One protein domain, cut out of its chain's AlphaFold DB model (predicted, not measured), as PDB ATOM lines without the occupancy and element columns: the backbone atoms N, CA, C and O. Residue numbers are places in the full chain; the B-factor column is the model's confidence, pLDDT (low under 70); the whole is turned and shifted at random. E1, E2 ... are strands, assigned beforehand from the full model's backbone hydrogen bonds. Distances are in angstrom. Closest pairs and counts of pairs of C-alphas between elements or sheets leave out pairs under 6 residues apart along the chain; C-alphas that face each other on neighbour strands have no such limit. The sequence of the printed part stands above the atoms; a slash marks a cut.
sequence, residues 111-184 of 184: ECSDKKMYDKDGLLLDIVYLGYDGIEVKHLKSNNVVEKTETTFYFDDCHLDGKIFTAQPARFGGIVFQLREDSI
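AT A GLANCE: This is residues 111 to 184 of the 184 residues of an uncharacterized protein of Myroides odoratimimus (UniProt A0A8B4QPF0). Two three-stranded sheets, E1 E2 E3 and E4 E5 E6, stand face to face as a small sandwich, their strands crossed at 48 degrees. Each is an antiparallel meander, each strand beside the one before. The 74 printed residues have six named strands, E1 to E6, and no named helix: all strand, compact, radius of gyration of the C-alphas 11.8 A, spans 33 by 29 by 21 A.

HOW THE PARTS SIT: E1, residues 124 to 129, forms a hairpin with E2, residues 135 to 140; N 126 and O 138 are 3.0 A apart. E2 and E3, residues 146 to 152, form another; N 137 and O 150, 2.8 A. E4, residues 155 to 160, and E5, residues 163 to 169, form a third; N 165 and O 158, 2.8 A. E5 and E6, residues 175 to 179, form the fourth; N 166 and O 178, 2.8 A. The closest C-alphas of E1 and E6, Tyr 129 and Ile 175, are 6.1 A apart.

IN THESE COORDINATES: E1, 16.7 A long, begins at C-alpha 124 (171.756, 160.031, 222.117). E5 measures 20.0 A. E6 ends at C-alpha 179 (185.446, 163.980, 210.678).

THE WHOLE: The printed part has no cut, its five links between strands are tight, and residue 184 has pLDDT under 70.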
ATOM      1  N   GLU A 111     187.578 152.191 219.287       97.75
ATOM      2  CA  GLU A 111     187.320 152.692 220.643       97.75
ATOM      3  C   GLU A 111     186.527 154.003 220.636       97.75
ATOM      4  O   GLU A 111     185.724 154.235 221.529       97.75
ATOM      5  N   CYS A 112     186.735 154.860 219.630       98.06
ATOM      6  CA  CYS A 112     185.962 156.087 219.472       98.06
ATOM      7  C   CYS A 112     184.593 155.833 218.838       98.06
ATOM      8  O   CYS A 112     183.646 156.515 219.215       98.06
ATOM      9  N   SER A 113     184.463 154.868 217.918       96.00
ATOM     10  CA  SER A 113     183.156 154.509 217.348       96.00
ATOM     11  C   SER A 113     182.227 153.836 218.354       96.00
ATOM     12  O   SER A 113     181.018 153.936 218.206       96.00
ATOM     13  N   ASP A 114     182.780 153.176 219.375       95.94
ATOM     14  CA  ASP A 114     182.008 152.512 220.432       95.94
ATOM     15  C   ASP A 114     181.539 153.499 221.531       95.94
ATOM     16  O   ASP A 114     180.776 153.128 222.427       95.94
ATOM     17  N   LYS A 115     181.988 154.765 221.493       97.50
ATOM     18  CA  LYS A 115     181.519 155.813 222.413       97.50
ATOM     19  C   LYS A 115     180.108 156.273 222.043       97.50
ATOM     20  O   LYS A 115     179.697 156.241 220.888       97.50
ATOM     21  N   LYS A 116     179.390 156.794 223.041       96.88
ATOM     22  CA  LYS A 116     178.112 157.480 222.825       96.88
ATOM     23  C   LYS A 116     178.325 158.729 221.974       96.88
ATOM     24  O   LYS A 116     179.160 159.563 222.320       96.88
ATOM     25  N   MET A 117     177.542 158.848 220.911       97.56
ATOM     26  CA  MET A 117     177.459 160.038 220.071       97.56
ATOM     27  C   MET A 117     176.103 160.700 220.263       97.56
ATOM     28  O   MET A 117     175.128 160.033 220.612       97.56
ATOM     29  N   TYR A 118     176.053 162.002 220.040       97.62
ATOM     30  CA  TYR A 118     174.847 162.794 220.230       97.62
ATOM     31  C   TYR A 118     174.552 163.605 218.977       97.62
ATOM     32  O   TYR A 118     175.473 163.903 218.222       97.62
ATOM     33  N   ASP A 119     173.295 163.955 218.746       97.25
ATOM     34  CA  ASP A 119     172.969 164.981 217.757       97.25
ATOM     35  C   ASP A 119     173.229 166.389 218.313       97.25
ATOM     36  O   ASP A 119     173.594 166.572 219.483       97.25
ATOM     37  N   LYS A 120     173.025 167.404 217.473       95.81
ATOM     38  CA  LYS A 120     173.140 168.815 217.867       95.81
ATOM     39  C   LYS A 120     172.198 169.234 219.004       95.81
ATOM     40  O   LYS A 120     172.484 170.211 219.695       95.81
ATOM     41  N   ASP A 121     171.079 168.529 219.178       96.00
ATOM     42  CA  ASP A 121     170.058 168.800 220.196       96.00
ATOM     43  C   ASP A 121     170.370 168.059 221.516       96.00
ATOM     44  O   ASP A 121     169.686 168.242 222.527       96.00
ATOM     45  N   GLY A 122     171.443 167.258 221.540       95.94
ATOM     46  CA  GLY A 122     171.914 166.505 222.698       95.94
ATOM     47  C   GLY A 122     171.209 165.161 222.902       95.94
ATOM     48  O   GLY A 122     171.345 164.566 223.977       95.94
ATOM     49  N   LEU A 123     170.465 164.664 221.912       97.69
ATOM     50  CA  LEU A 123     169.858 163.334 221.946       97.69
ATOM     51  C   LEU A 123     170.906 162.274 221.628       97.69
ATOM     52  O   LEU A 123     171.758 162.454 220.763       97.69
ATOM     53  N   LEU A 124     170.845 161.149 222.339       97.88
ATOM     54  CA  LEU A 124     171.756 160.031 222.117       97.88
ATOM     55  C   LEU A 124     171.438 159.368 220.773       97.88
ATOM     56  O   LEU A 124     170.282 159.051 220.500       97.88
ATOM     57  N   LEU A 125     172.468 159.106 219.977       98.12
ATOM     58  CA  LEU A 125     172.345 158.421 218.698       98.12
ATOM     59  C   LEU A 125     172.562 156.913 218.858       98.12
ATOM     60  O   LEU A 125     173.581 156.478 219.398       98.12
ATOM     61  N   ASP A 126     171.624 156.121 218.345       97.56
ATOM     62  CA  ASP A 126     171.797 154.688 218.079       97.56
ATOM     63  C   ASP A 126     171.790 154.476 216.561       97.56
ATOM     64  O   ASP A 126     170.782 154.727 215.897       97.56
ATOM     65  N   ILE A 127     172.945 154.087 216.013       97.56
ATOM     66  CA  ILE A 127     173.181 154.006 214.569       97.56
ATOM     67  C   ILE A 127     173.452 152.558 214.186       97.56
ATOM     68  O   ILE A 127     174.427 151.949 214.632       97.56
ATOM     69  N   VAL A 128     172.609 152.017 213.311       96.50
ATOM     70  CA  VAL A 128     172.636 150.609 212.912       96.50
ATOM     71  C   VAL A 128     172.878 150.491 211.413       96.50
ATOM     72  O   VAL A 128     172.287 151.205 210.608       96.50
ATOM     73  N   TYR A 129     173.752 149.563 211.022       96.81
ATOM     74  CA  TYR A 129     173.991 149.246 209.617       96.81
ATOM     75  C   TYR A 129     172.867 148.368 209.064       96.81
ATOM     76  O   TYR A 129     172.619 147.288 209.599       96.81
ATOM     77  N   LEU A 130     172.247 148.785 207.961       96.25
ATOM     78  CA  LEU A 130     171.164 148.051 207.301       96.25
ATOM     79  C   LEU A 130     171.590 147.361 205.994       96.25
ATOM     80  O   LEU A 130     170.754 146.919 205.211       96.25
ATOM     81  N   GLY A 131     172.888 147.244 205.710       92.38
ATOM     82  CA  GLY A 131     173.319 146.601 204.469       92.38
ATOM     83  C   GLY A 131     173.131 147.509 203.254       92.38
ATOM     84  O   GLY A 131     173.721 148.589 203.175       92.38
ATOM     85  N   TYR A 132     172.329 147.044 202.294       89.06
ATOM     86  CA  TYR A 132     172.008 147.784 201.072       89.06
ATOM     87  C   TYR A 132     171.038 148.944 201.309       89.06
ATOM     88  O   TYR A 132     170.990 149.838 200.472       89.06
ATOM     89  N   ASP A 133     170.334 148.961 202.444       92.56
ATOM     90  CA  ASP A 133     169.367 150.008 202.793       92.56
ATOM     91  C   ASP A 133     170.013 151.202 203.521       92.56
ATOM     92  O   ASP A 133     169.335 152.158 203.890       92.56
ATOM     93  N   GLY A 134     171.337 151.171 203.716       95.50
ATOM     94  CA  GLY A 134     172.102 152.261 204.314       95.50
ATOM     95  C   GLY A 134     172.313 152.095 205.818       95.50
ATOM     96  O   GLY A 134     172.816 151.063 206.276       95.50
ATOM     97  N   ILE A 135     171.990 153.140 206.575       97.75
ATOM     98  CA  ILE A 135     172.036 153.187 208.036       97.75
ATOM     99  C   ILE A 135     170.684 153.642 208.591       97.75
ATOM    100  O   ILE A 135     170.013 154.489 208.004       97.75
ATOM    101  N   GLU A 136     170.297 153.088 209.732       98.12
ATOM    102  CA  GLU A 136     169.201 153.592 210.562       98.12
ATOM    103  C   GLU A 136     169.793 154.424 211.695       98.12
ATOM    104  O   GLU A 136     170.720 153.968 212.361       98.12
ATOM    105  N   VAL A 137     169.255 155.619 211.922       98.25
ATOM    106  CA  VAL A 137     169.650 156.518 213.008       98.25
ATOM    107  C   VAL A 137     168.443 156.743 213.907       98.25
ATOM    108  O   VAL A 137     167.412 157.251 213.461       98.25
ATOM    109  N   LYS A 138     168.559 156.365 215.180       98.25
ATOM    110  CA  LYS A 138     167.559 156.646 216.216       98.25
ATOM    111  C   LYS A 138     168.070 157.737 217.137       98.25
ATOM    112  O   LYS A 138     169.170 157.634 217.670       98.25
ATOM    113  N   HIS A 139     167.218 158.723 217.375       98.19
ATOM    114  CA  HIS A 139     167.442 159.802 218.325       98.19
ATOM    115  C   HIS A 139     166.738 159.441 219.631       98.19
ATOM    116  O   HIS A 139     165.512 159.292 219.669       98.19
ATOM    117  N   LEU A 140     167.513 159.247 220.692       97.75
ATOM    118  CA  LEU A 140     167.047 158.738 221.974       97.75
ATOM    119  C   LEU A 140     167.091 159.830 223.044       97.75
ATOM    120  O   LEU A 140     168.112 160.487 223.263       97.75
ATOM    121  N   LYS A 141     165.996 159.951 223.796       94.88
ATOM    122  CA  LYS A 141     165.958 160.735 225.038       94.88
ATOM    123  C   LYS A 141     166.778 160.055 226.135       94.88
ATOM    124  O   LYS A 141     167.124 158.878 226.046       94.88
ATOM    125  N   SER A 142     167.023 160.770 227.232       87.25
ATOM    126  CA  SER A 142     167.784 160.278 228.396       87.25
ATOM    127  C   SER A 142     167.246 158.975 229.014       87.25
ATOM    128  O   SER A 142     167.984 158.264 229.690       87.25
ATOM    129  N   ASN A 143     165.981 158.637 228.762       89.44
ATOM    130  CA  ASN A 143     165.321 157.399 229.180       89.44
ATOM    131  C   ASN A 143     165.268 156.312 228.081       89.44
ATOM    132  O   ASN A 143     164.478 155.379 228.201       89.44
ATOM    133  N   ASN A 144     166.076 156.426 227.020       90.06
ATOM    134  CA  ASN A 144     166.099 155.546 225.841       90.06
ATOM    135  C   ASN A 144     164.784 155.492 225.044       90.06
ATOM    136  O   ASN A 144     164.567 154.566 224.265       90.06
ATOM    137  N   VAL A 145     163.894 156.473 225.220       94.06
ATOM    138  CA  VAL A 145     162.705 156.597 224.371       94.06
ATOM    139  C   VAL A 145     163.119 157.183 223.027       94.06
ATOM    140  O   VAL A 145     163.744 158.243 222.982       94.06
ATOM    141  N   VAL A 146     162.745 156.494 221.949       96.31
ATOM    142  CA  VAL A 146     162.945 156.956 220.573       96.31
ATOM    143  C   VAL A 146     162.068 158.180 220.329       96.31
ATOM    144  O   VAL A 146     160.844 158.104 220.405       96.31
ATOM    145  N   GLU A 147     162.702 159.310 220.042       96.25
ATOM    146  CA  GLU A 147     162.039 160.543 219.618       96.25
ATOM    147  C   GLU A 147     161.827 160.565 218.108       96.25
ATOM    148  O   GLU A 147     160.763 160.952 217.624       96.25
ATOM    149  N   LYS A 148     162.841 160.115 217.370       96.44
ATOM    150  CA  LYS A 148     162.863 160.116 215.914       96.44
ATOM    151  C   LYS A 148     163.705 158.950 215.411       96.44
ATOM    152  O   LYS A 148     164.722 158.615 216.015       96.44
ATOM    153  N   THR A 149     163.292 158.388 214.281       97.38
ATOM    154  CA  THR A 149     164.076 157.428 213.504       97.38
ATOM    155  C   THR A 149     164.147 157.906 212.065       97.38
ATOM    156  O   THR A 149     163.142 158.359 211.514       97.38
ATOM    157  N   GLU A 150     165.312 157.776 211.447       96.88
ATOM    158  CA  GLU A 150     165.499 157.999 210.019       96.88
ATOM    159  C   GLU A 150     166.387 156.920 209.400       96.88
ATOM    160  O   GLU A 150     167.256 156.353 210.060       96.88
ATOM    161  N   THR A 151     166.159 156.632 208.120       97.75
ATOM    162  CA  THR A 151     167.001 155.742 207.318       97.75
ATOM    163  C   THR A 151     167.655 156.560 206.216       97.75
ATOM    164  O   THR A 151     166.968 157.246 205.459       97.75
ATOM    165  N   THR A 152     168.981 156.506 206.129       97.69
ATOM    166  CA  THR A 152     169.775 157.309 205.192       97.69
ATOM    167  C   THR A 152     171.049 156.573 204.777       97.69
ATOM    168  O   THR A 152     171.470 155.620 205.421       97.69
ATOM    169  N   PHE A 153     171.699 157.006 203.697       96.69
ATOM    170  CA  PHE A 153     173.051 156.552 203.338       96.69
ATOM    171  C   PHE A 153     174.151 157.438 203.923       96.69
ATOM    172  O   PHE A 153     175.330 157.092 203.846       96.69
ATOM    173  N   TYR A 154     173.773 158.588 204.469       96.38
ATOM    174  CA  TYR A 154     174.690 159.589 204.977       96.38
ATOM    175  C   TYR A 154     173.991 160.411 206.056       96.38
ATOM    176  O   TYR A 154     172.905 160.944 205.826       96.38
ATOM    177  N   PHE A 155     174.616 160.499 207.221       97.25
ATOM    178  CA  PHE A 155     174.145 161.281 208.357       97.25
ATOM    179  C   PHE A 155     175.312 162.113 208.881       97.25
ATOM    180  O   PHE A 155     176.381 161.561 209.104       97.25
ATOM    181  N   ASP A 156     175.159 163.422 209.039       96.12
ATOM    182  CA  ASP A 156     176.268 164.357 209.282       96.12
ATOM    183  C   ASP A 156     176.212 165.083 210.624       96.12
ATOM    184  O   ASP A 156     176.931 166.063 210.816       96.12
ATOM    185  N   ASP A 157     175.398 164.587 211.552       96.50
ATOM    186  CA  ASP A 157     175.151 165.205 212.855       96.50
ATOM    187  C   ASP A 157     175.599 164.302 214.015       96.50
ATOM    188  O   ASP A 157     174.902 164.153 215.012       96.50
ATOM    189  N   CYS A 158     176.754 163.639 213.884       97.75
ATOM    190  CA  CYS A 158     177.318 162.808 214.952       97.75
ATOM    191  C   CYS A 158     178.318 163.605 215.798       97.75
ATOM    192  O   CYS A 158     179.488 163.721 215.433       97.75
ATOM    193  N   HIS A 159     177.901 164.118 216.950       97.62
ATOM    194  CA  HIS A 159     178.772 164.829 217.881       97.62
ATOM    195  C   HIS A 159     179.509 163.863 218.816       97.62
ATOM    196  O   HIS A 159     178.894 163.047 219.509       97.62
ATOM    197  N   LEU A 160     180.836 164.000 218.877       97.62
ATOM    198  CA  LEU A 160     181.713 163.246 219.772       97.62
ATOM    199  C   LEU A 160     182.894 164.116 220.213       97.62
ATOM    200  O   LEU A 160     183.593 164.675 219.375       97.62
ATOM    201  N   ASP A 161     183.132 164.216 221.526       95.75
ATOM    202  CA  ASP A 161     184.276 164.929 222.124       95.75
ATOM    203  C   ASP A 161     184.491 166.362 221.561       95.75
ATOM    204  O   ASP A 161     185.619 166.824 221.396       95.75
ATOM    205  N   GLY A 162     183.399 167.078 221.254       94.06
ATOM    206  CA  GLY A 162     183.423 168.450 220.720       94.06
ATOM    207  C   GLY A 162     183.659 168.566 219.208       94.06
ATOM    208  O   GLY A 162     183.722 169.680 218.695       94.06
ATOM    209  N   LYS A 163     183.761 167.443 218.494       96.19
ATOM    210  CA  LYS A 163     183.896 167.362 217.033       96.19
ATOM    211  C   LYS A 163     182.620 166.804 216.407       96.19
ATOM    212  O   LYS A 163     181.860 166.102 217.079       96.19
ATOM    213  N   ILE A 164     182.414 167.082 215.120       97.12
ATOM    214  CA  ILE A 164     181.258 166.589 214.370       97.12
ATOM    215  C   ILE A 164     181.724 165.607 213.301       97.12
ATOM    216  O   ILE A 164     182.691 165.843 212.575       97.12
ATOM    217  N   PHE A 165     181.036 164.475 213.228       97.62
ATOM    218  CA  PHE A 165     181.346 163.372 212.339       97.62
ATOM    219  C   PHE A 165     180.170 163.062 211.423       97.62
ATOM    220  O   PHE A 165     179.009 163.327 211.730       97.62
ATOM    221  N   THR A 166     180.497 162.439 210.303       96.88
ATOM    222  CA  THR A 166     179.552 161.894 209.342       96.88
ATOM    223  C   THR A 166     179.553 160.379 209.462       96.88
ATOM    224  O   THR A 166     180.615 159.780 209.599       96.88
ATOM    225  N   ALA A 167     178.385 159.748 209.432       97.62
ATOM    226  CA  ALA A 167     178.189 158.310 209.426       97.62
ATOM    227  C   ALA A 167     177.667 157.868 208.058       97.62
ATOM    228  O   ALA A 167     176.720 158.441 207.520       97.62
ATOM    229  N   GLN A 168     178.276 156.828 207.496       96.25
ATOM    230  CA  GLN A 168     177.854 156.248 206.221       96.25
ATOM    231  C   GLN A 168     178.212 154.756 206.149       96.25
ATOM    232  O   GLN A 168     179.151 154.316 206.825       96.25
ATOM    233  N   PRO A 169     177.535 153.961 205.304       96.38
ATOM    234  CA  PRO A 169     177.962 152.606 204.987       96.38
ATOM    235  C   PRO A 169     179.406 152.559 204.477       96.38
ATOM    236  O   PRO A 169     179.794 153.280 203.550       96.38
ATOM    237  N   ALA A 170     180.209 151.665 205.042       94.06
ATOM    238  CA  ALA A 170     181.517 151.354 204.490       94.06
ATOM    239  C   ALA A 170     181.379 150.431 203.265       94.06
ATOM    240  O   ALA A 170     180.489 149.585 203.185       94.06
ATOM    241  N   ARG A 171     182.314 150.540 202.311       87.94
ATOM    242  CA  ARG A 171     182.299 149.789 201.039       87.94
ATOM    243  C   ARG A 171     182.265 148.269 201.234       87.94
ATOM    244  O   ARG A 171     181.775 147.562 200.363       87.94
ATOM    245  N   PHE A 172     182.823 147.777 202.338       86.06
ATOM    246  CA  PHE A 172     182.904 146.350 202.660       86.06
ATOM    247  C   PHE A 172     182.026 145.968 203.862       86.06
ATOM    248  O   PHE A 172     182.291 144.965 204.518       86.06
ATOM    249  N   GLY A 173     180.986 146.762 204.135       89.12
ATOM    250  CA  GLY A 173     180.049 146.549 205.234       89.12
ATOM    251  C   GLY A 173     180.442 147.261 206.528       89.12
ATOM    252  O   GLY A 173     181.608 147.596 206.748       89.12
ATOM    253  N   GLY A 174     179.442 147.486 207.381       93.75
ATOM    254  CA  GLY A 174     179.564 148.272 208.608       93.75
ATOM    255  C   GLY A 174     179.385 149.773 208.379       93.75
ATOM    256  O   GLY A 174     179.098 150.222 207.269       93.75
ATOM    257  N   ILE A 175     179.560 150.544 209.450       96.75
ATOM    258  CA  ILE A 175     179.462 152.008 209.452       96.75
ATOM    259  C   ILE A 175     180.872 152.574 209.559       96.75
ATOM    260  O   ILE A 175     181.671 152.110 210.372       96.75
ATOM    261  N   VAL A 176     181.179 153.582 208.751       96.75
ATOM    262  CA  VAL A 176     182.370 154.410 208.932       96.75
ATOM    263  C   VAL A 176     181.946 155.789 209.405       96.75
ATOM    264  O   VAL A 176     181.030 156.386 208.842       96.75
ATOM    265  N   PHE A 177     182.639 156.281 210.430       97.56
ATOM    266  CA  PHE A 177     182.507 157.649 210.908       97.56
ATOM    267  C   PHE A 177     183.697 158.470 210.428       97.56
ATOM    268  O   PHE A 177     184.829 158.035 210.643       97.56
ATOM    269  N   GLN A 178     183.471 159.624 209.800       96.25
ATOM    270  CA  GLN A 178     184.530 160.516 209.317       96.25
ATOM    271  C   GLN A 178     184.379 161.925 209.878       96.25
ATOM    272  O   GLN A 178     183.262 162.412 209.993       96.25
ATOM    273  N   LEU A 179     185.486 162.586 210.220       96.25
ATOM    274  CA  LEU A 179     185.446 163.980 210.678       96.25
ATOM    275  C   LEU A 179     184.869 164.875 209.577       96.25
ATOM    276  O   LEU A 179     185.332 164.816 208.433       96.25
ATOM    277  N   ARG A 180     183.871 165.686 209.929       93.06
ATOM    278  CA  ARG A 180     183.227 166.631 209.014       93.06
ATOM    279  C   ARG A 180     184.187 167.776 208.683       93.06
ATOM    280  O   ARG A 180     185.011 168.162 209.508       93.06
ATOM    281  N   GLU A 181     184.125 168.294 207.459       85.56
ATOM    282  CA  GLU A 181     185.109 169.280 206.977       85.56
ATOM    283  C   GLU A 181     185.054 170.627 207.708       85.56
ATOM    284  O   GLU A 181     186.057 171.318 207.799       85.56
ATOM    285  N   ASP A 182     183.909 170.994 208.266       79.81
ATOM    286  CA  ASP A 182     183.739 172.200 209.082       79.81
ATOM    287  C   ASP A 182     184.214 172.029 210.537       79.81
ATOM    288  O   ASP A 182     184.195 172.983 211.308       79.81
ATOM    289  N   SER A 183     184.625 170.815 210.913       70.88
ATOM    290  CA  SER A 183     185.251 170.497 212.202       70.88
ATOM    291  C   SER A 183     186.783 170.447 212.111       70.88
ATOM    292  O   SER A 183     187.425 169.917 213.022       70.88
ATOM    293  N   ILE A 184     187.347 170.925 210.992       66.50
ATOM    294  CA  ILE A 184     188.788 171.076 210.746       66.50
ATOM    295  C   ILE A 184     189.313 172.342 211.422       66.50
ATOM    296  O   ILE A 184     188.663 173.399 211.275       66.50
TER     297      ILE A 184